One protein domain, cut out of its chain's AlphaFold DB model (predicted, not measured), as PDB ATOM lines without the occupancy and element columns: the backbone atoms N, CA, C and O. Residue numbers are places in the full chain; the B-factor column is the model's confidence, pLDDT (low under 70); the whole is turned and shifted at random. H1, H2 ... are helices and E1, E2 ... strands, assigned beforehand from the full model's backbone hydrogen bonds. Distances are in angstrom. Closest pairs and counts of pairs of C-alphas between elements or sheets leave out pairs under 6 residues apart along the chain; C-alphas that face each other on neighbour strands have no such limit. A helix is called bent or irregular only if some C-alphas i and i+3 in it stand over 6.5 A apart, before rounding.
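What this domain is: This is residues 412 to 466 of the 479 residues of the protein "Separase" of Daphnia magna (UniProt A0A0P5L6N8). A small parallel sheet, order E2 E1 E3, makes the middle, with H1 covering one face and H2 the other. The 55 printed residues run E1, H1, E2, H2, E3, mixed in class, compact with a radius of gyration of the C-alphas of 10.6 A and spans of 30 by 22 by 14 A.

How they stand to each other: E1, residues 412 to 415, is parallel to E2, residues 441 to 443, with N 442 and O 413 2.9 A apart, and to E3, residues 461 to 465, with N 414 and O 463 2.8 A apart. H1, residues 422 to 435, is on the sheet along the strands; its closest C-alpha pair with E1 is Gln 425 and Leu 415, 6.5 A. H2, residues 449 to 458, is on the opposite face; its closest C-alpha pair with E3 is Leu 456 and Phe 462, 6.9 A. E1, H1, E2 form a strand-helix-strand unit, a helix linking parallel neighbour strands; E2, H2, E3 form a split one, with E1 between its strands; both crossovers are right-handed. Every O i to N i+4 pair is within hydrogen-bond range in H2, 8 of 10 in H1.

Where its parts are: E1 begins at C-alpha 412 (142.831, 177.936, 41.218) and spans 10.1 A; H1, 20.0 A, is only just irregular, C-alphas 427 and 430 being 6.7 A apart; E2 spans 6.9 A, H2 14.4 A; E3, 13.2 A, ends at C-alpha 465 (154.202, 176.558, 43.230).

The domain as a whole: The C-alphas farthest apart, Gly 423 and Ile 457, are 30.2 A apart. The printed part has no cut, no link is long, and no printed residue is under 70 in pLDDT.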
ATOM      1  N   TYR A 412     142.285 179.070  41.946       94.38
ATOM      2  CA  TYR A 412     142.831 177.936  41.218       94.38
ATOM      3  C   TYR A 412     144.306 177.751  41.556       94.38
ATOM      4  O   TYR A 412     145.054 178.730  41.609       94.38
ATOM      5  N   TYR A 413     144.740 176.510  41.783       94.38
ATOM      6  CA  TYR A 413     146.128 176.221  42.145       94.38
ATOM      7  C   TYR A 413     146.813 175.209  41.222       94.38
ATOM      8  O   TYR A 413     146.210 174.256  40.734       94.38
ATOM      9  N   VAL A 414     148.115 175.400  41.015       94.12
ATOM     10  CA  VAL A 414     149.019 174.453  40.353       94.12
ATOM     11  C   VAL A 414     150.200 174.209  41.286       94.12
ATOM     12  O   VAL A 414     151.020 175.099  41.523       94.12
ATOM     13  N   LEU A 415     150.281 173.000  41.833       94.12
ATOM     14  CA  LEU A 415     151.252 172.605  42.845       94.12
ATOM     15  C   LEU A 415     152.185 171.520  42.304       94.12
ATOM     16  O   LEU A 415     151.741 170.439  41.930       94.12
ATOM     17  N   ASN A 416     153.490 171.789  42.324       92.75
ATOM     18  CA  ASN A 416     154.536 170.834  41.954       92.75
ATOM     19  C   ASN A 416     154.306 170.148  40.584       92.75
ATOM     20  O   ASN A 416     154.341 168.920  40.505       92.75
ATOM     21  N   PRO A 417     154.038 170.891  39.490       91.94
ATOM     22  CA  PRO A 417     153.759 170.275  38.192       91.94
ATOM     23  C   PRO A 417     154.950 169.470  37.645       91.94
ATOM     24  O   PRO A 417     154.735 168.517  36.905       91.94
ATOM     25  N   GLY A 418     156.188 169.829  38.017       87.81
ATOM     26  CA  GLY A 418     157.416 169.133  37.614       87.81
ATOM     27  C   GLY A 418     157.792 167.921  38.475       87.81
ATOM     28  O   GLY A 418     158.779 167.262  38.171       87.81
ATOM     29  N   GLN A 419     157.027 167.623  39.534       88.56
ATOM     30  CA  GLN A 419     157.283 166.531  40.488       88.56
ATOM     31  C   GLN A 419     158.654 166.576  41.201       88.56
ATOM     32  O   GLN A 419     159.078 165.600  41.814       88.56
ATOM     33  N   ASP A 420     159.323 167.723  41.204       87.06
ATOM     34  CA  ASP A 420     160.653 167.948  41.778       87.06
ATOM     35  C   ASP A 420     160.614 168.500  43.215       87.06
ATOM     36  O   ASP A 420     161.638 168.567  43.901       87.06
ATOM     37  N   LEU A 421     159.422 168.843  43.719       88.88
ATOM     38  CA  LEU A 421     159.182 169.341  45.076       88.88
ATOM     39  C   LEU A 421     158.264 168.420  45.913       88.88
ATOM     40  O   LEU A 421     157.270 168.896  46.478       88.88
ATOM     41  N   PRO A 422     158.588 167.121  46.086       90.75
ATOM     42  CA  PRO A 422     157.705 166.162  46.761       90.75
ATOM     43  C   PRO A 422     157.372 166.569  48.205       90.75
ATOM     44  O   PRO A 422     156.224 166.481  48.632       90.75
ATOM     45  N   GLY A 423     158.343 167.112  48.950       91.56
ATOM     46  CA  GLY A 423     158.119 167.601  50.315       91.56
ATOM     47  C   GLY A 423     157.265 168.875  50.399       91.56
ATOM     48  O   GLY A 423     156.608 169.114  51.411       91.56
ATOM     49  N   VAL A 424     157.250 169.716  49.358       91.12
ATOM     50  CA  VAL A 424     156.342 170.877  49.295       91.12
ATOM     51  C   VAL A 424     154.934 170.402  48.967       91.12
ATOM     52  O   VAL A 424     153.996 170.827  49.635       91.12
ATOM     53  N   GLN A 425     154.797 169.482  48.007       94.75
ATOM     54  CA  GLN A 425     153.510 168.900  47.649       94.75
ATOM     55  C   GLN A 425     152.856 168.208  48.848       94.75
ATOM     56  O   GLN A 425     151.725 168.543  49.182       94.75
ATOM     57  N   LEU A 426     153.586 167.336  49.552       96.44
ATOM     58  CA  LEU A 426     153.094 166.649  50.754       96.44
ATOM     59  C   LEU A 426     152.566 167.613  51.825       96.44
ATOM     60  O   LEU A 426     151.594 167.298  52.506       96.44
ATOM     61  N   ARG A 427     153.187 168.791  51.978       95.44
ATOM     62  CA  ARG A 427     152.777 169.790  52.978       95.44
ATOM     63  C   ARG A 427     151.613 170.662  52.516       95.44
ATOM     64  O   ARG A 427     150.720 170.936  53.309       95.44
ATOM     65  N   LEU A 428     151.642 171.140  51.273       95.56
ATOM     66  CA  LEU A 428     150.668 172.120  50.784       95.56
ATOM     67  C   LEU A 428     149.405 171.472  50.224       95.56
ATOM     68  O   LEU A 428     148.331 172.034  50.405       95.56
ATOM     69  N   GLN A 429     149.496 170.300  49.591       95.94
ATOM     70  CA  GLN A 429     148.350 169.665  48.939       95.94
ATOM     71  C   GLN A 429     147.166 169.461  49.900       95.94
ATOM     72  O   GLN A 429     146.082 169.941  49.570       95.94
ATOM     73  N   PRO A 430     147.333 168.886  51.112       96.88
ATOM     74  CA  PRO A 430     146.206 168.714  52.034       96.88
ATOM     75  C   PRO A 430     145.581 170.045  52.476       96.88
ATOM     76  O   PRO A 430     144.378 170.123  52.709       96.88
ATOM     77  N   ILE A 431     146.391 171.106  52.584       95.56
ATOM     78  CA  ILE A 431     145.930 172.444  52.975       95.56
ATOM     79  C   ILE A 431     145.095 173.057  51.847       95.56
ATOM     80  O   ILE A 431     143.989 173.532  52.095       95.56
ATOM     81  N   LEU A 432     145.593 173.018  50.608       95.19
ATOM     82  CA  LEU A 432     144.892 173.573  49.447       95.19
ATOM     83  C   LEU A 432     143.601 172.806  49.148       95.19
ATOM     84  O   LEU A 432     142.560 173.421  48.928       95.19
ATOM     85  N   GLU A 433     143.637 171.473  49.217       95.31
ATOM     86  CA  GLU A 433     142.454 170.628  49.031       95.31
ATOM     87  C   GLU A 433     141.401 170.865  50.120       95.31
ATOM     88  O   GLU A 433     140.208 170.780  49.838       95.31
ATOM     89  N   LYS A 434     141.816 171.216  51.344       95.00
ATOM     90  CA  LYS A 434     140.899 171.592  52.426       95.00
ATOM     91  C   LYS A 434     140.276 172.978  52.225       95.00
ATOM     92  O   LYS A 434     139.101 173.145  52.527       95.00
ATOM     93  N   ILE A 435     141.056 173.969  51.781       93.94
ATOM     94  CA  ILE A 435     140.589 175.362  51.645       93.94
ATOM     95  C   ILE A 435     139.732 175.537  50.387       93.94
ATOM     96  O   ILE A 435     138.681 176.166  50.448       93.94
ATOM     97  N   TRP A 436     140.176 174.988  49.256       94.12
ATOM     98  CA  TRP A 436     139.555 175.219  47.950       94.12
ATOM     99  C   TRP A 436     138.907 173.977  47.346       94.12
ATOM    100  O   TRP A 436     138.061 174.106  46.470       94.12
ATOM    101  N   GLY A 437     139.262 172.779  47.808       92.69
ATOM    102  CA  GLY A 437     138.798 171.529  47.217       92.69
ATOM    103  C   GLY A 437     139.761 170.986  46.165       92.69
ATOM    104  O   GLY A 437     140.368 171.720  45.389       92.69
ATOM    105  N   LYS A 438     139.858 169.655  46.093       92.12
ATOM    106  CA  LYS A 438     140.719 168.935  45.138       92.12
ATOM    107  C   LYS A 438     140.420 169.231  43.664       92.12
ATOM    108  O   LYS A 438     141.295 169.096  42.820       92.12
ATOM    109  N   HIS A 439     139.193 169.634  43.349       89.19
ATOM    110  CA  HIS A 439     138.767 169.978  41.991       89.19
ATOM    111  C   HIS A 439     139.171 171.402  41.567       89.19
ATOM    112  O   HIS A 439     139.042 171.748  40.395       89.19
ATOM    113  N   CYS A 440     139.678 172.220  42.493       89.88
ATOM    114  CA  CYS A 440     140.080 173.606  42.248       89.88
ATOM    115  C   CYS A 440     141.567 173.745  41.886       89.88
ATOM    116  O   CYS A 440     142.124 174.838  41.957       89.88
ATOM    117  N   GLY A 441     142.240 172.664  41.492       91.25
ATOM    118  CA  GLY A 441     143.631 172.748  41.071       91.25
ATOM    119  C   GLY A 441     144.251 171.424  40.654       91.25
ATOM    120  O   GLY A 441     143.595 170.388  40.592       91.25
ATOM    121  N   LEU A 442     145.547 171.481  40.359       93.31
ATOM    122  CA  LEU A 442     146.363 170.343  39.944       93.31
ATOM    123  C   LEU A 442     147.563 170.197  40.880       93.31
ATOM    124  O   LEU A 442     148.215 171.183  41.217       93.31
ATOM    125  N   SER A 443     147.860 168.963  41.289       94.12
ATOM    126  CA  SER A 443     149.045 168.616  42.088       94.12
ATOM    127  C   SER A 443     149.851 167.526  41.392       94.12
ATOM    128  O   SER A 443     149.271 166.547  40.923       94.12
ATOM    129  N   GLY A 444     151.173 167.680  41.302       91.62
ATOM    130  CA  GLY A 444     152.049 166.671  40.691       91.62
ATOM    131  C   GLY A 444     151.834 166.476  39.186       91.62
ATOM    132  O   GLY A 444     152.253 165.461  38.639       91.62
ATOM    133  N   SER A 445     151.120 167.388  38.522       89.94
ATOM    134  CA  SER A 445     150.690 167.248  37.128       89.94
ATOM    135  C   SER A 445     150.859 168.559  36.370       89.94
ATOM    136  O   SER A 445     150.544 169.630  36.894       89.94
ATOM    137  N   ILE A 446     151.332 168.470  35.128       88.81
ATOM    138  CA  ILE A 446     151.544 169.629  34.257       88.81
ATOM    139  C   ILE A 446     150.182 170.118  33.728       88.81
ATOM    140  O   ILE A 446     149.465 169.332  33.109       88.81
ATOM    141  N   PRO A 447     149.802 171.392  33.951       88.81
ATOM    142  CA  PRO A 447     148.570 171.951  33.400       88.81
ATOM    143  C   PRO A 447     148.640 172.095  31.875       88.81
ATOM    144  O   PRO A 447     149.670 172.484  31.321       88.81
ATOM    145  N   VAL A 448     147.512 171.880  31.200       89.38
ATOM    146  CA  VAL A 448     147.375 172.179  29.767       89.38
ATOM    147  C   VAL A 448     147.242 173.692  29.568       89.38
ATOM    148  O   VAL A 448     146.601 174.378  30.365       89.38
ATOM    149  N   GLU A 449     147.791 174.235  28.477       86.00
ATOM    150  CA  GLU A 449     147.783 175.679  28.183       86.00
ATOM    151  C   GLU A 449     146.378 176.309  28.272       86.00
ATOM    152  O   GLU A 449     146.211 177.395  28.834       86.00
ATOM    153  N   GLN A 450     145.351 175.622  27.763       88.00
ATOM    154  CA  GLN A 450     143.962 176.085  27.851       88.00
ATOM    155  C   GLN A 450     143.467 176.208  29.295       88.00
ATOM    156  O   GLN A 450     142.802 177.190  29.609       88.00
ATOM    157  N   GLN A 451     143.819 175.271  30.182       87.50
ATOM    158  CA  GLN A 451     143.421 175.327  31.593       87.50
ATOM    159  C   GLN A 451     144.019 176.558  32.278       87.50
ATOM    160  O   GLN A 451     143.327 177.255  33.014       87.50
ATOM    161  N   ILE A 452     145.283 176.874  31.975       89.38
ATOM    162  CA  ILE A 452     145.945 178.076  32.488       89.38
ATOM    163  C   ILE A 452     145.238 179.325  31.973       89.38
ATOM    164  O   ILE A 452     144.844 180.173  32.771       89.38
ATOM    165  N   LYS A 453     145.036 179.436  30.653       89.25
ATOM    166  CA  LYS A 453     144.349 180.589  30.053       89.25
ATOM    167  C   LYS A 453     142.973 180.802  30.673       89.25
ATOM    168  O   LYS A 453     142.662 181.926  31.046       89.25
ATOM    169  N   GLN A 454     142.192 179.734  30.818       89.25
ATOM    170  CA  GLN A 454     140.864 179.803  31.413       89.25
ATOM    171  C   GLN A 454     140.932 180.236  32.879       89.25
ATOM    172  O   GLN A 454     140.223 181.153  33.284       89.25
ATOM    173  N   SER A 455     141.849 179.656  33.658       89.94
ATOM    174  CA  SER A 455     142.016 180.009  35.068       89.94
ATOM    175  C   SER A 455     142.404 181.480  35.269       89.94
ATOM    176  O   SER A 455     141.833 182.139  36.124       89.94
ATOM    177  N   LEU A 456     143.286 182.038  34.434       90.50
ATOM    178  CA  LEU A 456     143.684 183.450  34.510       90.50
ATOM    179  C   LEU A 456     142.571 184.426  34.083       90.50
ATOM    180  O   LEU A 456     142.696 185.627  34.320       90.50
ATOM    181  N   ILE A 457     141.527 183.938  33.406       87.62
ATOM    182  CA  ILE A 457     140.377 184.738  32.961       87.62
ATOM    183  C   ILE A 457     139.226 184.659  33.969       87.62
ATOM    184  O   ILE A 457     138.590 185.675  34.231       87.62
ATOM    185  N   GLU A 458     138.942 183.468  34.495       88.38
ATOM    186  CA  GLU A 458     137.734 183.188  35.286       88.38
ATOM    187  C   GLU A 458     137.941 183.214  36.801       88.38
ATOM    188  O   GLU A 458     136.964 183.202  37.549       88.38
ATOM    189  N   ARG A 459     139.190 183.156  37.270       90.06
ATOM    190  CA  ARG A 459     139.518 182.995  38.690       90.06
ATOM    191  C   ARG A 459     140.071 184.297  39.243       90.06
ATOM    192  O   ARG A 459     140.832 184.991  38.573       90.06
ATOM    193  N   ASP A 460     139.732 184.576  40.494       90.00
ATOM    194  CA  ASP A 460     140.212 185.763  41.202       90.00
ATOM    195  C   ASP A 460     141.603 185.530  41.796       90.00
ATOM    196  O   ASP A 460     142.405 186.459  41.910       90.00
ATOM    197  N   ILE A 461     141.904 184.281  42.170       92.50
ATOM    198  CA  ILE A 461     143.177 183.892  42.778       92.50
ATOM    199  C   ILE A 461     143.801 182.771  41.955       92.50
ATOM    200  O   ILE A 461     143.182 181.738  41.710       92.50
ATOM    201  N   PHE A 462     145.062 182.951  41.577       93.19
ATOM    202  CA  PHE A 462     145.844 181.929  40.898       93.19
ATOM    203  C   PHE A 462     147.139 181.665  41.673       93.19
ATOM    204  O   PHE A 462     148.006 182.535  41.762       93.19
ATOM    205  N   LEU A 463     147.270 180.466  42.243       92.81
ATOM    206  CA  LEU A 463     148.450 180.037  42.994       92.81
ATOM    207  C   LEU A 463     149.296 179.082  42.150       92.81
ATOM    208  O   LEU A 463     148.818 178.044  41.705       92.81
ATOM    209  N   TYR A 464     150.582 179.383  41.993       91.38
ATOM    210  CA  TYR A 464     151.527 178.509  41.301       91.38
ATOM    211  C   TYR A 464     152.749 178.251  42.170       91.38
ATOM    212  O   TYR A 464     153.389 179.184  42.649       91.38
ATOM    213  N   THR A 465     153.072 176.980  42.394       89.81
ATOM    214  CA  THR A 465     154.202 176.558  43.230       89.81
ATOM    215  C   THR A 465     155.046 175.538  42.478       89.81
ATOM    216  O   THR A 465     154.624 174.397  42.296       89.81
ATOM    217  N   ASN A 466     156.237 175.951  42.042       83.38
ATOM    218  CA  ASN A 466     157.202 175.120  41.322       83.38
ATOM    219  C   ASN A 466     158.639 175.652  41.521       83.38
ATOM    220  O   ASN A 466     158.813 176.740  42.071       83.38
TER     221      ASN A 466